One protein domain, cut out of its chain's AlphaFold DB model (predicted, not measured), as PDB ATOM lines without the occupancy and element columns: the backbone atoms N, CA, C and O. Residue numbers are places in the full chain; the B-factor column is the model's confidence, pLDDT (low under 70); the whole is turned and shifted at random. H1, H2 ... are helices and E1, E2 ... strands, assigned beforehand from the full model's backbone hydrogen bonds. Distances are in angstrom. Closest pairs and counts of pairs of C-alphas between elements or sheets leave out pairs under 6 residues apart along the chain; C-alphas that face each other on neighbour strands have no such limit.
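What this domain is: This is residues 269 to 399 of the 403 residues of an uncharacterized protein of Bifidobacterium pseudolongum subsp. globosum (UniProt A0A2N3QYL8). With little regular structure, this is a loose sandwich: the twisted mixed sheet E1, E4, E6, E8 has the parallel pair E5 and E7 over one face, and the hairpin E2 and E3 leads to residues 304 to 309, which stick out. The 131 printed residues, mostly strand, have 48 in named elements: E1 E2 E3 E4 E5 H1 E6 E7 E8. It is only just compact, close to loose, radius of gyration of the C-alphas 16.8 A, spans 49 by 37 by 27 A.

How they stand to each other: Begin at E1, residues 278 to 280, antiparallel to E4, residues 329 to 334; N 280 and O 330 are 2.9 A apart. In the hairpin of E2, residues 294 to 297, and E3, residues 317 to 320, see N 320 and O 294, 3.0 A. E4 is parallel to E6, residues 361 to 366, at N 333 and O 364, 2.8 A; E6 to E8, residues 388 to 394, at N 389 and O 361, 2.8 A. E5, residues 342 to 348, is parallel to E7, residues 373 to 379, at N 345 and O 375, 2.8 A. H1, residues 349 to 352, too short for an O i to N i+4 pair, only grazes the four-strand sheet.

Where its parts are: Find C-alpha 278 at (-47.752, 38.838, 50.085), where E1 begins; E5 spans 19.8 A, and E8 ends at C-alpha 394, (-52.467, 25.387, 43.778).

The domain as a whole: The printed part has no cut; links E1 to E2 and E2 to E3 are long, and residues 282 to 326 have pLDDT under 70.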
ATOM      1  N   PRO A 269     -52.545  45.320  32.817       82.00
ATOM      2  CA  PRO A 269     -52.748  45.709  34.208       82.00
ATOM      3  C   PRO A 269     -53.039  44.484  35.082       82.00
ATOM      4  O   PRO A 269     -53.493  43.451  34.591       82.00
ATOM      5  N   ALA A 270     -52.809  44.612  36.390       84.12
ATOM      6  CA  ALA A 270     -53.254  43.601  37.343       84.12
ATOM      7  C   ALA A 270     -54.783  43.428  37.278       84.12
ATOM      8  O   ALA A 270     -55.511  44.407  37.094       84.12
ATOM      9  N   THR A 271     -55.263  42.195  37.439       83.69
ATOM     10  CA  THR A 271     -56.702  41.895  37.497       83.69
ATOM     11  C   THR A 271     -57.320  42.591  38.711       83.69
ATOM     12  O   THR A 271     -56.737  42.553  39.790       83.69
ATOM     13  N   GLU A 272     -58.491  43.214  38.549       79.31
ATOM     14  CA  GLU A 272     -59.102  44.107  39.553       79.31
ATOM     15  C   GLU A 272     -59.250  43.470  40.948       79.31
ATOM     16  O   GLU A 272     -58.903  44.092  41.952       79.31
ATOM     17  N   ASP A 273     -59.675  42.204  41.009       81.75
ATOM     18  CA  ASP A 273     -59.846  41.466  42.268       81.75
ATOM     19  C   ASP A 273     -58.553  40.830  42.808       81.75
ATOM     20  O   ASP A 273     -58.500  40.435  43.979       81.75
ATOM     21  N   ALA A 274     -57.509  40.705  41.979       85.06
ATOM     22  CA  ALA A 274     -56.289  39.998  42.351       85.06
ATOM     23  C   ALA A 274     -55.583  40.734  43.491       85.06
ATOM     24  O   ALA A 274     -55.147  41.883  43.367       85.06
ATOM     25  N   ALA A 275     -55.445  40.066  44.636       88.56
ATOM     26  CA  ALA A 275     -54.794  40.678  45.779       88.56
ATOM     27  C   ALA A 275     -53.307  40.907  45.483       88.56
ATOM     28  O   ALA A 275     -52.644  40.102  44.822       88.56
ATOM     29  N   ARG A 276     -52.755  41.989  46.046       89.50
ATOM     30  CA  ARG A 276     -51.310  42.236  46.004       89.50
ATOM     31  C   ARG A 276     -50.565  41.036  46.606       89.50
ATOM     32  O   ARG A 276     -50.914  40.649  47.725       89.50
ATOM     33  N   PRO A 277     -49.552  40.472  45.923       91.94
ATOM     34  CA  PRO A 277     -48.827  39.318  46.433       91.94
ATOM     35  C   PRO A 277     -48.154  39.616  47.773       91.94
ATOM     36  O   PRO A 277     -47.463  40.630  47.922       91.94
ATOM     37  N   VAL A 278     -48.334  38.718  48.740       90.81
ATOM     38  CA  VAL A 278     -47.752  38.838  50.085       90.81
ATOM     39  C   VAL A 278     -46.663  37.796  50.302       90.81
ATOM     40  O   VAL A 278     -46.733  36.687  49.776       90.81
ATOM     41  N   VAL A 279     -45.650  38.161  51.087       86.06
ATOM     42  CA  VAL A 279     -44.564  37.265  51.498       86.06
ATOM     43  C   VAL A 279     -44.865  36.723  52.894       86.06
ATOM     44  O   VAL A 279     -45.217  37.498  53.785       86.06
ATOM     45  N   VAL A 280     -44.716  35.413  53.087       80.94
ATOM     46  CA  VAL A 280     -44.833  34.727  54.386       80.94
ATOM     47  C   VAL A 280     -43.693  33.706  54.558       80.94
ATOM     48  O   VAL A 280     -43.133  33.233  53.568       80.94
ATOM     49  N   ASP A 281     -43.340  33.367  55.802       70.12
ATOM     50  CA  ASP A 281     -42.286  32.385  56.123       70.12
ATOM     51  C   ASP A 281     -42.746  30.931  55.852       70.12
ATOM     52  O   ASP A 281     -43.913  30.648  55.567       70.12
ATOM     53  N   SER A 282     -41.830  29.964  55.987       58.16
ATOM     54  CA  SER A 282     -42.080  28.555  55.651       58.16
ATOM     55  C   SER A 282     -42.784  27.722  56.694       58.16
ATOM     56  O   SER A 282     -43.401  26.738  56.296       58.16
ATOM     57  N   GLY A 283     -42.684  28.063  57.985       53.72
ATOM     58  CA  GLY A 283     -43.373  27.322  59.048       53.72
ATOM     59  C   GLY A 283     -44.896  27.457  58.983       53.72
ATOM     60  O   GLY A 283     -45.580  26.980  59.877       53.72
ATOM     61  N   THR A 284     -45.407  28.112  57.927       46.69
ATOM     62  CA  THR A 284     -46.741  27.900  57.350       46.69
ATOM     63  C   THR A 284     -46.983  26.375  57.187       46.69
ATOM     64  O   THR A 284     -46.023  25.648  56.938       46.69
ATOM     65  N   TYR A 285     -48.164  25.767  57.192       46.03
ATOM     66  CA  TYR A 285     -49.534  26.259  57.142       46.03
ATOM     67  C   TYR A 285     -50.433  25.120  57.629       46.03
ATOM     68  O   TYR A 285     -50.831  24.262  56.849       46.03
ATOM     69  N   GLU A 286     -50.750  25.099  58.924       38.25
ATOM     70  CA  GLU A 286     -51.754  24.186  59.491       38.25
ATOM     71  C   GLU A 286     -52.930  25.002  60.022       38.25
ATOM     72  O   GLU A 286     -52.756  25.814  60.933       38.25
ATOM     73  N   ASN A 287     -54.123  24.843  59.435       38.19
ATOM     74  CA  ASN A 287     -55.338  25.596  59.793       38.19
ATOM     75  C   ASN A 287     -55.122  27.127  59.912       38.19
ATOM     76  O   ASN A 287     -55.762  27.798  60.723       38.19
ATOM     77  N   GLY A 288     -54.187  27.684  59.130       44.81
ATOM     78  CA  GLY A 288     -53.778  29.091  59.201       44.81
ATOM     79  C   GLY A 288     -52.770  29.452  60.309       44.81
ATOM     80  O   GLY A 288     -52.726  30.617  60.706       44.81
ATOM     81  N   LYS A 289     -51.967  28.505  60.832       36.50
ATOM     82  CA  LYS A 289     -50.943  28.739  61.880       36.50
ATOM     83  C   LYS A 289     -49.583  28.042  61.665       36.50
ATOM     84  O   LYS A 289     -49.407  27.236  60.760       36.50
ATOM     85  N   TYR A 290     -48.623  28.436  62.516       48.03
ATOM     86  CA  TYR A 290     -47.250  28.844  62.158       48.03
ATOM     87  C   TYR A 290     -46.100  27.906  62.618       48.03
ATOM     88  O   TYR A 290     -44.989  28.374  62.882       48.03
ATOM     89  N   ASN A 291     -46.343  26.599  62.741       48.34
ATOM     90  CA  ASN A 291     -45.346  25.624  63.207       48.34
ATOM     91  C   ASN A 291     -44.871  24.743  62.041       48.34
ATOM     92  O   ASN A 291     -45.677  24.121  61.373       48.34
ATOM     93  N   GLY A 292     -43.583  24.586  61.744       52.78
ATOM     94  CA  GLY A 292     -42.393  24.799  62.579       52.78
ATOM     95  C   GLY A 292     -41.314  23.743  62.286       52.78
ATOM     96  O   GLY A 292     -40.154  23.927  62.642       52.78
ATOM     97  N   THR A 293     -41.691  22.656  61.605       52.19
ATOM     98  CA  THR A 293     -40.815  21.679  60.945       52.19
ATOM     99  C   THR A 293     -41.566  21.059  59.768       52.19
ATOM    100  O   THR A 293     -42.587  20.416  59.973       52.19
ATOM    101  N   TYR A 294     -41.062  21.238  58.547       56.59
ATOM    102  CA  TYR A 294     -41.529  20.513  57.358       56.59
ATOM    103  C   TYR A 294     -40.410  19.605  56.856       56.59
ATOM    104  O   TYR A 294     -39.284  20.085  56.747       56.59
ATOM    105  N   GLN A 295     -40.713  18.339  56.559       58.12
ATOM    106  CA  GLN A 295     -39.766  17.369  56.003       58.12
ATOM    107  C   GLN A 295     -40.110  17.094  54.538       58.12
ATOM    108  O   GLN A 295     -41.184  16.572  54.246       58.12
ATOM    109  N   TYR A 296     -39.198  17.421  53.622       57.75
ATOM    110  CA  TYR A 296     -39.281  16.935  52.242       57.75
ATOM    111  C   TYR A 296     -38.550  15.599  52.128       57.75
ATOM    112  O   TYR A 296     -37.427  15.484  52.620       57.75
ATOM    113  N   ASN A 297     -39.158  14.621  51.457       51.66
ATOM    114  CA  ASN A 297     -38.551  13.328  51.161       51.66
ATOM    115  C   ASN A 297     -38.283  13.228  49.662       51.66
ATOM    116  O   ASN A 297     -39.202  13.253  48.849       51.66
ATOM    117  N   LYS A 298     -37.008  13.126  49.285       47.94
ATOM    118  CA  LYS A 298     -36.622  12.983  47.879       47.94
ATOM    119  C   LYS A 298     -36.848  11.542  47.390       47.94
ATOM    120  O   LYS A 298     -36.133  10.657  47.849       47.94
ATOM    121  N   TYR A 299     -37.738  11.352  46.411       52.97
ATOM    122  CA  TYR A 299     -38.233  10.052  45.918       52.97
ATOM    123  C   TYR A 299     -39.001   9.250  46.984       52.97
ATOM    124  O   TYR A 299     -38.581   9.211  48.140       52.97
ATOM    125  N   ASN A 300     -40.090   8.586  46.569       50.88
ATOM    126  CA  ASN A 300     -40.970   7.720  47.373       50.88
ATOM    127  C   ASN A 300     -40.279   7.040  48.574       50.88
ATOM    128  O   ASN A 300     -39.711   5.950  48.485       50.88
ATOM    129  N   SER A 301     -40.342   7.695  49.736       48.78
ATOM    130  CA  SER A 301     -39.613   7.299  50.941       48.78
ATOM    131  C   SER A 301     -40.359   6.201  51.690       48.78
ATOM    132  O   SER A 301     -41.040   6.464  52.681       48.78
ATOM    133  N   GLY A 302     -40.276   4.973  51.178       49.09
ATOM    134  CA  GLY A 302     -40.981   3.825  51.747       49.09
ATOM    135  C   GLY A 302     -42.506   3.913  51.649       49.09
ATOM    136  O   GLY A 302     -43.184   3.144  52.322       49.09
ATOM    137  N   GLN A 303     -43.048   4.818  50.828       50.78
ATOM    138  CA  GLN A 303     -44.451   4.742  50.436       50.78
ATOM    139  C   GLN A 303     -44.616   3.552  49.477       50.78
ATOM    140  O   GLN A 303     -43.814   3.418  48.545       50.78
ATOM    141  N   PRO A 304     -45.606   2.670  49.692       52.28
ATOM    142  CA  PRO A 304     -45.987   1.707  48.676       52.28
ATOM    143  C   PRO A 304     -46.582   2.460  47.481       52.28
ATOM    144  O   PRO A 304     -47.407   3.359  47.654       52.28
ATOM    145  N   ASN A 305     -46.193   2.083  46.264       54.78
ATOM    146  CA  ASN A 305     -46.913   2.511  45.069       54.78
ATOM    147  C   ASN A 305     -48.330   1.895  45.048       54.78
ATOM    148  O   ASN A 305     -48.668   1.048  45.879       54.78
ATOM    149  N   GLY A 306     -49.160   2.268  44.066       51.94
ATOM    150  CA  GLY A 306     -50.518   1.716  43.904       51.94
ATOM    151  C   GLY A 306     -50.592   0.187  43.728       51.94
ATOM    152  O   GLY A 306     -51.679  -0.379  43.786       51.94
ATOM    153  N   GLU A 307     -49.448  -0.482  43.556       58.06
ATOM    154  CA  GLU A 307     -49.295  -1.935  43.419       58.06
ATOM    155  C   GLU A 307     -48.726  -2.600  44.695       58.06
ATOM    156  O   GLU A 307     -48.439  -3.795  44.707       58.06
ATOM    157  N   GLY A 308     -48.552  -1.848  45.791       52.97
ATOM    158  CA  GLY A 308     -48.071  -2.358  47.082       52.97
ATOM    159  C   GLY A 308     -46.552  -2.555  47.187       52.97
ATOM    160  O   GLY A 308     -46.055  -3.001  48.225       52.97
ATOM    161  N   THR A 309     -45.788  -2.211  46.147       55.03
ATOM    162  CA  THR A 309     -44.321  -2.303  46.159       55.03
ATOM    163  C   THR A 309     -43.703  -1.016  46.701       55.03
ATOM    164  O   THR A 309     -44.113   0.087  46.350       55.03
ATOM    165  N   HIS A 310     -42.718  -1.146  47.591       52.28
ATOM    166  CA  HIS A 310     -42.042   0.005  48.187       52.28
ATOM    167  C   HIS A 310     -40.933   0.479  47.242       52.28
ATOM    168  O   HIS A 310     -40.049  -0.306  46.891       52.28
ATOM    169  N   SER A 311     -40.951   1.752  46.847       50.19
ATOM    170  CA  SER A 311     -39.882   2.325  46.022       50.19
ATOM    171  C   SER A 311     -38.529   2.357  46.759       50.19
ATOM    172  O   SER A 311     -38.489   2.420  47.994       50.19
ATOM    173  N   PRO A 312     -37.395   2.336  46.028       44.47
ATOM    174  CA  PRO A 312     -36.066   2.367  46.629       44.47
ATOM    175  C   PRO A 312     -35.805   3.650  47.434       44.47
ATOM    176  O   PRO A 312     -36.026   4.771  46.978       44.47
ATOM    177  N   TYR A 313     -35.260   3.467  48.636       46.81
ATOM    178  CA  TYR A 313     -34.997   4.523  49.615       46.81
ATOM    179  C   TYR A 313     -33.844   5.448  49.164       46.81
ATOM    180  O   TYR A 313     -32.673   5.155  49.397       46.81
ATOM    181  N   ILE A 314     -34.160   6.590  48.542       46.12
ATOM    182  CA  ILE A 314     -33.180   7.657  48.215       46.12
ATOM    183  C   ILE A 314     -33.607   9.006  48.843       46.12
ATOM    184  O   ILE A 314     -33.307  10.095  48.345       46.12
ATOM    185  N   GLY A 315     -34.279   8.921  49.997       44.50
ATOM    186  CA  GLY A 315     -34.751  10.057  50.781       44.50
ATOM    187  C   GLY A 315     -33.616  10.925  51.323       44.50
ATOM    188  O   GLY A 315     -32.959  10.577  52.301       44.50
ATOM    189  N   ALA A 316     -33.434  12.106  50.735       46.03
ATOM    190  CA  ALA A 316     -32.802  13.224  51.426       46.03
ATOM    191  C   ALA A 316     -33.882  13.945  52.241       46.03
ATOM    192  O   ALA A 316     -34.788  14.519  51.642       46.03
ATOM    193  N   ASN A 317     -33.786  13.904  53.573       51.91
ATOM    194  CA  ASN A 317     -34.706  14.610  54.464       51.91
ATOM    195  C   ASN A 317     -34.246  16.067  54.637       51.91
ATOM    196  O   ASN A 317     -33.107  16.317  55.046       51.91
ATOM    197  N   ILE A 318     -35.109  17.029  54.306       56.03
ATOM    198  CA  ILE A 318     -34.842  18.459  54.509       56.03
ATOM    199  C   ILE A 318     -35.853  19.026  55.498       56.03
ATOM    200  O   ILE A 318     -37.015  19.207  55.143       56.03
ATOM    201  N   THR A 319     -35.375  19.362  56.699       58.28
ATOM    202  CA  THR A 319     -36.138  20.059  57.743       58.28
ATOM    203  C   THR A 319     -36.089  21.578  57.562       58.28
ATOM    204  O   THR A 319     -35.011  22.178  57.634       58.28
ATOM    205  N   PHE A 320     -37.257  22.207  57.418       60.59
ATOM    206  CA  PHE A 320     -37.424  23.668  57.468       60.59
ATOM    207  C   PHE A 320     -38.003  24.114  58.816       60.59
ATOM    208  O   PHE A 320     -39.113  23.704  59.143       60.59
ATOM    209  N   ALA A 321     -37.300  24.956  59.586       57.88
ATOM    210  CA  ALA A 321     -37.714  25.348  60.941       57.88
ATOM    211  C   ALA A 321     -37.447  26.830  61.265       57.88
ATOM    212  O   ALA A 321     -36.340  27.333  61.083       57.88
ATOM    213  N   ASN A 322     -38.454  27.519  61.817       55.62
ATOM    214  CA  ASN A 322     -38.498  28.989  61.888       55.62
ATOM    215  C   ASN A 322     -37.482  29.663  62.829       55.62
ATOM    216  O   ASN A 322     -37.190  30.839  62.624       55.62
ATOM    217  N   GLN A 323     -36.992  28.982  63.873       53.66
ATOM    218  CA  GLN A 323     -36.170  29.612  64.928       53.66
ATOM    219  C   GLN A 323     -34.728  29.083  65.029       53.66
ATOM    220  O   GLN A 323     -33.932  29.659  65.762       53.66
ATOM    221  N   ALA A 324     -34.377  28.020  64.297       54.47
ATOM    222  CA  ALA A 324     -33.018  27.453  64.292       54.47
ATOM    223  C   ALA A 324     -32.690  26.602  63.044       54.47
ATOM    224  O   ALA A 324     -31.698  25.875  63.038       54.47
ATOM    225  N   GLY A 325     -33.531  26.625  62.004       58.25
ATOM    226  CA  GLY A 325     -33.380  25.772  60.826       58.25
ATOM    227  C   GLY A 325     -33.474  26.545  59.519       58.25
ATOM    228  O   GLY A 325     -33.488  27.774  59.492       58.25
ATOM    229  N   LYS A 326     -33.541  25.798  58.416       63.41
ATOM    230  CA  LYS A 326     -33.713  26.387  57.089       63.41
ATOM    231  C   LYS A 326     -35.079  27.058  57.005       63.41
ATOM    232  O   LYS A 326     -36.076  26.441  57.383       63.41
ATOM    233  N   LYS A 327     -35.147  28.282  56.488       73.06
ATOM    234  CA  LYS A 327     -36.421  28.924  56.145       73.06
ATOM    235  C   LYS A 327     -36.625  28.880  54.645       73.06
ATOM    236  O   LYS A 327     -35.673  28.898  53.874       73.06
ATOM    237  N   GLU A 328     -37.872  28.887  54.225       76.88
ATOM    238  CA  GLU A 328     -38.244  29.047  52.828       76.88
ATOM    239  C   GLU A 328     -39.299  30.150  52.727       76.88
ATOM    240  O   GLU A 328     -40.243  30.216  53.512       76.88
ATOM    241  N   LYS A 329     -39.108  31.066  51.789       84.62
ATOM    242  CA  LYS A 329     -40.052  32.144  51.538       84.62
ATOM    243  C   LYS A 329     -41.237  31.579  50.768       84.62
ATOM    244  O   LYS A 329     -41.025  30.846  49.809       84.62
ATOM    245  N   ILE A 330     -42.462  31.950  51.115       87.44
ATOM    246  CA  ILE A 330     -43.635  31.698  50.272       87.44
ATOM    247  C   ILE A 330     -44.151  33.043  49.768       87.44
ATOM    248  O   ILE A 330     -44.451  33.934  50.564       87.44
ATOM    249  N   ILE A 331     -44.274  33.189  48.449       92.06
ATOM    250  CA  ILE A 331     -45.015  34.298  47.837       92.06
ATOM    251  C   ILE A 331     -46.426  33.800  47.527       92.06
ATOM    252  O   ILE A 331     -46.596  32.821  46.797       92.06
ATOM    253  N   VAL A 332     -47.428  34.455  48.113       92.94
ATOM    254  CA  VAL A 332     -48.842  34.088  47.984       92.94
ATOM    255  C   VAL A 332     -49.520  34.987  46.956       92.94
ATOM    256  O   VAL A 332     -49.597  36.203  47.139       92.94
ATOM    257  N   PHE A 333     -50.056  34.364  45.913       94.31
ATOM    258  CA  PHE A 333     -50.883  34.949  44.867       94.31
ATOM    259  C   PHE A 333     -52.345  34.548  45.112       94.31
ATOM    260  O   PHE A 333     -52.705  33.373  45.032       94.31
ATOM    261  N   ASP A 334     -53.186  35.521  45.460       93.75
ATOM    262  CA  ASP A 334     -54.603  35.323  45.786       93.75
ATOM    263  C   ASP A 334     -55.460  35.969  44.695       93.75
ATOM    264  O   ASP A 334     -55.597  37.193  44.660       93.75
ATOM    265  N   GLY A 335     -55.972  35.157  43.769       90.12
ATOM    266  CA  GLY A 335     -56.650  35.653  42.568       90.12
ATOM    267  C   GLY A 335     -58.014  36.279  42.839       90.12
ATOM    268  O   GLY A 335     -58.416  37.173  42.101       90.12
ATOM    269  N   LYS A 336     -58.710  35.811  43.887       86.31
ATOM    270  CA  LYS A 336     -60.071  36.189  44.333       86.31
ATOM    271  C   LYS A 336     -61.181  36.198  43.271       86.31
ATOM    272  O   LYS A 336     -62.329  36.468  43.611       86.31
ATOM    273  N   ASN A 337     -60.877  35.856  42.026       77.38
ATOM    274  CA  ASN A 337     -61.797  35.899  40.908       77.38
ATOM    275  C   ASN A 337     -62.009  34.482  40.366       77.38
ATOM    276  O   ASN A 337     -61.174  33.944  39.645       77.38
ATOM    277  N   ALA A 338     -63.146  33.882  40.718       71.31
ATOM    278  CA  ALA A 338     -63.489  32.506  40.362       71.31
ATOM    279  C   ALA A 338     -63.942  32.317  38.895       71.31
ATOM    280  O   ALA A 338     -64.381  31.225  38.537       71.31
ATOM    281  N   THR A 339     -63.863  33.345  38.040       78.06
ATOM    282  CA  THR A 339     -64.323  33.284  36.637       78.06
ATOM    283  C   THR A 339     -63.301  33.785  35.609       78.06
ATOM    284  O   THR A 339     -63.448  33.502  34.419       78.06
ATOM    285  N   ALA A 340     -62.252  34.493  36.033       77.56
ATOM    286  CA  ALA A 340     -61.237  35.063  35.153       77.56
ATOM    287  C   ALA A 340     -60.385  33.987  34.458       77.56
ATOM    288  O   ALA A 340     -59.653  33.246  35.105       77.56
ATOM    289  N   LYS A 341     -60.399  33.969  33.118       78.69
ATOM    290  CA  LYS A 341     -59.555  33.080  32.287       78.69
ATOM    291  C   LYS A 341     -58.091  33.516  32.202       78.69
ATOM    292  O   LYS A 341     -57.237  32.776  31.713       78.69
ATOM    293  N   THR A 342     -57.764  34.711  32.687       81.81
ATOM    294  CA  THR A 342     -56.386  35.082  33.014       81.81
ATOM    295  C   THR A 342     -56.361  35.962  34.252       81.81
ATOM    296  O   THR A 342     -57.110  36.935  34.332       81.81
ATOM    297  N   ILE A 343     -55.477  35.635  35.197       86.62
ATOM    298  CA  ILE A 343     -55.218  36.447  36.386       86.62
ATOM    299  C   ILE A 343     -53.816  37.041  36.287       86.62
ATOM    300  O   ILE A 343     -52.827  36.324  36.125       86.62
ATOM    301  N   VAL A 344     -53.741  38.367  36.375       89.50
ATOM    302  CA  VAL A 344     -52.505  39.138  36.267       89.50
ATOM    303  C   VAL A 344     -52.165  39.717  37.633       89.50
ATOM    304  O   VAL A 344     -52.923  40.509  38.191       89.50
ATOM    305  N   PHE A 345     -51.007  39.341  38.163       92.62
ATOM    306  CA  PHE A 345     -50.452  39.874  39.403       92.62
ATOM    307  C   PHE A 345     -49.312  40.848  39.102       92.62
ATOM    308  O   PHE A 345     -48.553  40.659  38.153       92.62
ATOM    309  N   SER A 346     -49.134  41.858  39.953       91.62
ATOM    310  CA  SER A 346     -47.922  42.687  39.970       91.62
ATOM    311  C   SER A 346     -47.073  42.334  41.186       91.62
ATOM    312  O   SER A 346     -47.580  42.336  42.306       91.62
ATOM    313  N   LEU A 347     -45.791  42.048  40.966       92.06
ATOM    314  CA  LEU A 347     -44.826  41.683  42.003       92.06
ATOM    315  C   LEU A 347     -43.652  42.670  41.981       92.06
ATOM    316  O   LEU A 347     -43.122  42.979  40.910       92.06
ATOM    317  N   ASP A 348     -43.208  43.147  43.142       90.19
ATOM    318  CA  ASP A 348     -41.927  43.851  43.231       90.19
ATOM    319  C   ASP A 348     -40.798  42.807  43.245       90.19
ATOM    320  O   ASP A 348     -40.812  41.865  44.036       90.19
ATOM    321  N   GLY A 349     -39.802  42.950  42.371       89.31
ATOM    322  CA  GLY A 349     -38.668  42.033  42.253       89.31
ATOM    323  C   GLY A 349     -37.833  41.907  43.534       89.31
ATOM    324  O   GLY A 349     -37.163  40.893  43.725       89.31
ATOM    325  N   SER A 350     -37.917  42.874  44.455       88.19
ATOM    326  CA  SER A 350     -37.377  42.732  45.815       88.19
ATOM    327  C   SER A 350     -38.041  41.603  46.608       88.19
ATOM    328  O   SER A 350     -37.358  40.935  47.380       88.19
ATOM    329  N   GLN A 351     -39.329  41.313  46.378       89.62
ATOM    330  CA  GLN A 351     -40.046  40.218  47.041       89.62
ATOM    331  C   GLN A 351     -39.489  38.847  46.642       89.62
ATOM    332  O   GLN A 351     -39.544  37.924  47.451       89.62
ATOM    333  N   LEU A 352     -38.890  38.710  45.452       89.31
ATOM    334  CA  LEU A 352     -38.175  37.492  45.056       89.31
ATOM    335  C   LEU A 352     -36.860  37.337  45.830       89.31
ATOM    336  O   LEU A 352     -36.574  36.242  46.303       89.31
ATOM    337  N   ASN A 353     -36.104  38.419  46.054       85.12
ATOM    338  CA  ASN A 353     -34.774  38.351  46.672       85.12
ATOM    339  C   ASN A 353     -34.802  37.752  48.090       85.12
ATOM    340  O   ASN A 353     -35.373  38.321  49.019       85.12
ATOM    341  N   GLU A 354     -34.229  36.561  48.244       75.38
ATOM    342  CA  GLU A 354     -34.181  35.774  49.485       75.38
ATOM    343  C   GLU A 354     -33.304  36.376  50.597       75.38
ATOM    344  O   GLU A 354     -33.464  36.006  51.759       75.38
ATOM    345  N   GLY A 355     -32.404  37.310  50.279       76.25
ATOM    346  CA  GLY A 355     -31.454  37.845  51.255       76.25
ATOM    347  C   GLY A 355     -30.610  36.740  51.903       76.25
ATOM    348  O   GLY A 355     -30.193  35.798  51.235       76.25
ATOM    349  N   ASN A 356     -30.366  36.857  53.211       75.62
ATOM    350  CA  ASN A 356     -29.689  35.821  54.006       75.62
ATOM    351  C   ASN A 356     -30.664  35.001  54.875       75.62
ATOM    352  O   ASN A 356     -30.239  34.066  55.549       75.62
ATOM    353  N   ASP A 357     -31.951  35.364  54.885       75.50
ATOM    354  CA  ASP A 357     -32.945  34.823  55.819       75.50
ATOM    355  C   ASP A 357     -33.646  33.564  55.296       75.50
ATOM    356  O   ASP A 357     -34.183  32.799  56.094       75.50
ATOM    357  N   TYR A 358     -33.641  33.331  53.979       79.25
ATOM    358  CA  TYR A 358     -34.306  32.194  53.340       79.25
ATOM    359  C   TYR A 358     -33.337  31.356  52.497       79.25
ATOM    360  O   TYR A 358     -32.373  31.854  51.928       79.25
ATOM    361  N   ASN A 359     -33.627  30.060  52.387       77.69
ATOM    362  CA  ASN A 359     -32.871  29.077  51.603       77.69
ATOM    363  C   ASN A 359     -33.548  28.704  50.274       77.69
ATOM    364  O   ASN A 359     -33.077  27.805  49.578       77.69
ATOM    365  N   GLY A 360     -34.670  29.348  49.961       82.38
ATOM    366  CA  GLY A 360     -35.433  29.164  48.737       82.38
ATOM    367  C   GLY A 360     -36.723  29.980  48.752       82.38
ATOM    368  O   GLY A 360     -37.173  30.426  49.811       82.38
ATOM    369  N   THR A 361     -37.309  30.178  47.574       86.94
ATOM    370  CA  THR A 361     -38.592  30.857  47.361       86.94
ATOM    371  C   THR A 361     -39.570  29.922  46.658       86.94
ATOM    372  O   THR A 361     -39.338  29.490  45.529       86.94
ATOM    373  N   SER A 362     -40.659  29.623  47.356       86.12
ATOM    374  CA  SER A 362     -41.809  28.836  46.924       86.12
ATOM    375  C   SER A 362     -42.989  29.742  46.568       86.12
ATOM    376  O   SER A 362     -43.067  30.895  47.003       86.12
ATOM    377  N   PHE A 363     -43.941  29.207  45.804       90.69
ATOM    378  CA  PHE A 363     -45.074  29.970  45.277       90.69
ATOM    379  C   PHE A 363     -46.397  29.291  45.629       90.69
ATOM    380  O   PHE A 363     -46.562  28.092  45.414       90.69
ATOM    381  N   MET A 364     -47.336  30.061  46.178       90.56
ATOM    382  CA  MET A 364     -48.678  29.603  46.524       90.56
ATOM    383  C   MET A 364     -49.705  30.378  45.710       90.56
ATOM    384  O   MET A 364     -49.832  31.587  45.876       90.56
ATOM    385  N   PHE A 365     -50.465  29.672  44.885       91.88
ATOM    386  CA  PHE A 365     -51.602  30.205  44.149       91.88
ATOM    387  C   PHE A 365     -52.887  29.741  44.830       91.88
ATOM    388  O   PHE A 365     -53.009  28.570  45.191       91.88
ATOM    389  N   LYS A 366     -53.843  30.646  45.037       90.81
ATOM    390  CA  LYS A 366     -55.162  30.304  45.585       90.81
ATOM    391  C   LYS A 366     -56.260  31.196  45.014       90.81
ATOM    392  O   LYS A 366     -55.998  32.340  44.637       90.81
ATOM    393  N   ASN A 367     -57.490  30.687  45.027       90.81
ATOM    394  CA  ASN A 367     -58.668  31.357  44.473       90.81
ATOM    395  C   ASN A 367     -58.464  31.725  42.989       90.81
ATOM    396  O   ASN A 367     -58.752  32.850  42.578       90.81
ATOM    397  N   ILE A 368     -57.908  30.784  42.219       88.56
ATOM    398  CA  ILE A 368     -57.657  30.889  40.774       88.56
ATOM    399  C   ILE A 368     -58.461  29.779  40.074       88.56
ATOM    400  O   ILE A 368     -58.408  28.650  40.551       88.56
ATOM    401  N   PRO A 369     -59.206  30.037  38.985       86.00
ATOM    402  CA  PRO A 369     -59.892  28.978  38.242       86.00
ATOM    403  C   PRO A 369     -58.892  27.992  37.629       86.00
ATOM    404  O   PRO A 369     -57.844  28.408  37.140       86.00
ATOM    405  N   ASP A 370     -59.220  26.702  37.599       81.44
ATOM    406  CA  ASP A 370     -58.276  25.668  37.142       81.44
ATOM    407  C   ASP A 370     -57.932  25.759  35.641       81.44
ATOM    408  O   ASP A 370     -56.900  25.251  35.211       81.44
ATOM    409  N   ASP A 371     -58.752  26.457  34.844       76.69
ATOM    410  CA  ASP A 371     -58.487  26.764  33.431       76.69
ATOM    411  C   ASP A 371     -57.976  28.200  33.184       76.69
ATOM    412  O   ASP A 371     -57.925  28.666  32.041       76.69
ATOM    413  N   ALA A 372     -57.589  28.920  34.244       80.75
ATOM    414  CA  ALA A 372     -57.039  30.264  34.142       80.75
ATOM    415  C   ALA A 372     -55.530  30.259  33.875       80.75
ATOM    416  O   ALA A 372     -54.739  29.605  34.551       80.75
ATOM    417  N   SER A 373     -55.100  31.096  32.932       81.94
ATOM    418  CA  SER A 373     -53.682  31.439  32.792       81.94
ATOM    419  C   SER A 373     -53.254  32.410  33.899       81.94
ATOM    420  O   SER A 373     -54.010  33.310  34.262       81.94
ATOM    421  N   VAL A 374     -52.034  32.279  34.421       85.50
ATOM    422  CA  VAL A 374     -51.496  33.204  35.434       85.50
ATOM    423  C   VAL A 374     -50.311  33.974  34.865       85.50
ATOM    424  O   VAL A 374     -49.355  33.385  34.367       85.50
ATOM    425  N   VAL A 375     -50.364  35.303  34.959       86.81
ATOM    426  CA  VAL A 375     -49.281  36.212  34.561       86.81
ATOM    427  C   VAL A 375     -48.776  36.938  35.804       86.81
ATOM    428  O   VAL A 375     -49.563  37.487  36.571       86.81
ATOM    429  N   ILE A 376     -47.459  36.966  36.008       90.75
ATOM    430  CA  ILE A 376     -46.831  37.707  37.109       90.75
ATOM    431  C   ILE A 376     -45.907  38.759  36.501       90.75
ATOM    432  O   ILE A 376     -44.792  38.462  36.071       90.75
ATOM    433  N   ASN A 377     -46.372  40.004  36.482       90.31
ATOM    434  CA  ASN A 377     -45.589  41.149  36.047       90.31
ATOM    435  C   ASN A 377     -44.633  41.559  37.175       90.31
ATOM    436  O   ASN A 377     -45.003  42.274  38.110       90.31
ATOM    437  N   VAL A 378     -43.397  41.061  37.096       91.25
ATOM    438  CA  VAL A 378     -42.312  41.400  38.025       91.25
ATOM    439  C   VAL A 378     -41.676  42.727  37.611       91.25
ATOM    440  O   VAL A 378     -41.249  42.892  36.470       91.25
ATOM    441  N   SER A 379     -41.592  43.672  38.544       88.75
ATOM    442  CA  SER A 379     -41.096  45.032  38.301       88.75
ATOM    443  C   SER A 379     -40.123  45.490  39.390       88.75
ATOM    444  O   SER A 379     -40.121  44.954  40.491       88.75
ATOM    445  N   GLY A 380     -39.276  46.479  39.096       86.44
ATOM    446  CA  GLY A 380     -38.332  47.050  40.063       86.44
ATOM    447  C   GLY A 380     -36.923  47.219  39.496       86.44
ATOM    448  O   GLY A 380     -36.633  46.810  38.376       86.44
ATOM    449  N   LYS A 381     -36.039  47.857  40.273       85.06
ATOM    450  CA  LYS A 381     -34.629  48.103  39.896       85.06
ATOM    451  C   LYS A 381     -33.643  47.093  40.494       85.06
ATOM    452  O   LYS A 381     -32.471  47.102  40.134       85.06
ATOM    453  N   ASN A 382     -34.100  46.270  41.435       81.25
ATOM    454  CA  ASN A 382     -33.258  45.321  42.154       81.25
ATOM    455  C   ASN A 382     -32.952  44.097  41.286       81.25
ATOM    456  O   ASN A 382     -33.832  43.592  40.589       81.25
ATOM    457  N   THR A 383     -31.725  43.580  41.378       80.06
ATOM    458  CA  THR A 383     -31.361  42.298  40.767       80.06
ATOM    459  C   THR A 383     -32.242  41.186  41.332       80.06
ATOM    460  O   THR A 383     -32.244  40.943  42.539       80.06
ATOM    461  N   ILE A 384     -32.969  40.492  40.456       83.06
ATOM    462  CA  ILE A 384     -33.745  39.307  40.824       83.06
ATOM    463  C   ILE A 384     -32.767  38.150  41.049       83.06
ATOM    464  O   ILE A 384     -32.030  37.767  40.142       83.06
ATOM    465  N   SER A 385     -32.758  37.603  42.263       80.88
ATOM    466  CA  SER A 385     -31.945  36.450  42.648       80.88
ATOM    467  C   SER A 385     -32.666  35.671  43.741       80.88
ATOM    468  O   SER A 385     -32.924  36.217  44.808       80.88
ATOM    469  N   PHE A 386     -32.981  34.407  43.485       85.94
ATOM    470  CA  PHE A 386     -33.575  33.489  44.454       85.94
ATOM    471  C   PHE A 386     -33.171  32.058  44.099       85.94
ATOM    472  O   PHE A 386     -33.020  31.740  42.919       85.94
ATOM    473  N   HIS A 387     -33.025  31.186  45.094       83.38
ATOM    474  CA  HIS A 387     -33.102  29.749  44.856       83.38
ATOM    475  C   HIS A 387     -34.577  29.350  44.800       83.38
ATOM    476  O   HIS A 387     -35.403  29.863  45.558       83.38
ATOM    477  N   ASN A 388     -34.934  28.430  43.910       79.38
ATOM    478  CA  ASN A 388     -36.258  27.818  43.928       79.38
ATOM    479  C   ASN A 388     -36.468  27.059  45.250       79.38
ATOM    480  O   ASN A 388     -35.583  26.341  45.717       79.38
ATOM    481  N   GLY A 389     -37.640  27.236  45.853       78.88
ATOM    482  CA  GLY A 389     -38.084  26.428  46.981       78.88
ATOM    483  C   GLY A 389     -38.494  25.014  46.559       78.88
ATOM    484  O   GLY A 389     -38.403  24.631  45.391       78.88
ATOM    485  N   TRP A 390     -38.946  24.241  47.540       74.69
ATOM    486  CA  TRP A 390     -39.343  22.835  47.427       74.69
ATOM    487  C   TRP A 390     -40.857  22.644  47.358       74.69
ATOM    488  O   TRP A 390     -41.338  21.514  47.295       74.69
ATOM    489  N   ARG A 391     -41.628  23.733  47.431       77.50
ATOM    490  CA  ARG A 391     -43.083  23.679  47.536       77.50
ATOM    491  C   ARG A 391     -43.724  24.582  46.487       77.50
ATOM    492  O   ARG A 391     -43.297  25.704  46.228       77.50
ATOM    493  N   PHE A 392     -44.784  24.069  45.892       84.00
ATOM    494  CA  PHE A 392     -45.668  24.806  45.007       84.00
ATOM    495  C   PHE A 392     -47.084  24.445  45.432       84.00
ATOM    496  O   PHE A 392     -47.357  23.261  45.655       84.00
ATOM    497  N   TRP A 393     -47.955  25.438  45.594       85.38
ATOM    498  CA  TRP A 393     -49.353  25.202  45.947       85.38
ATOM    499  C   TRP A 393     -50.291  25.752  44.889       85.38
ATOM    500  O   TRP A 393     -50.076  26.855  44.382       85.38
ATOM    501  N   TRP A 394     -51.362  25.008  44.642       87.00
ATOM    502  CA  TRP A 394     -52.467  25.387  43.778       87.00
ATOM    503  C   TRP A 394     -53.781  25.197  44.539       87.00
ATOM    504  O   TRP A 394     -54.056  24.119  45.052       87.00
ATOM    505  N   ASN A 395     -54.561  26.268  44.694       88.12
ATOM    506  CA  ASN A 395     -55.861  26.284  45.378       88.12
ATOM    507  C   ASN A 395     -55.898  25.622  46.775       88.12
ATOM    508  O   ASN A 395     -56.938  25.155  47.231       88.12
ATOM    509  N   GLY A 396     -54.775  25.667  47.499       81.31
ATOM    510  CA  GLY A 396     -54.624  25.111  48.851       81.31
ATOM    511  C   GLY A 396     -53.986  23.719  48.896       81.31
ATOM    512  O   GLY A 396     -53.457  23.341  49.939       81.31
ATOM    513  N   GLU A 397     -53.940  23.001  47.775       81.81
ATOM    514  CA  GLU A 397     -53.191  21.753  47.641       81.81
ATOM    515  C   GLU A 397     -51.701  22.038  47.414       81.81
ATOM    516  O   GLU A 397     -51.343  22.967  46.690       81.81
ATOM    517  N   GLN A 398     -50.814  21.261  48.042       78.12
ATOM    518  CA  GLN A 398     -49.381  21.290  47.743       78.12
ATOM    519  C   GLN A 398     -49.107  20.239  46.664       78.12
ATOM    520  O   GLN A 398     -49.321  19.055  46.903       78.12
ATOM    521  N   ILE A 399     -48.617  20.677  45.503       74.06
ATOM    522  CA  ILE A 399     -48.371  19.815  44.332       74.06
ATOM    523  C   ILE A 399     -46.874  19.591  44.046       74.06
ATOM    524  O   ILE A 399     -46.506  18.845  43.146       74.06
TER     525      ILE A 399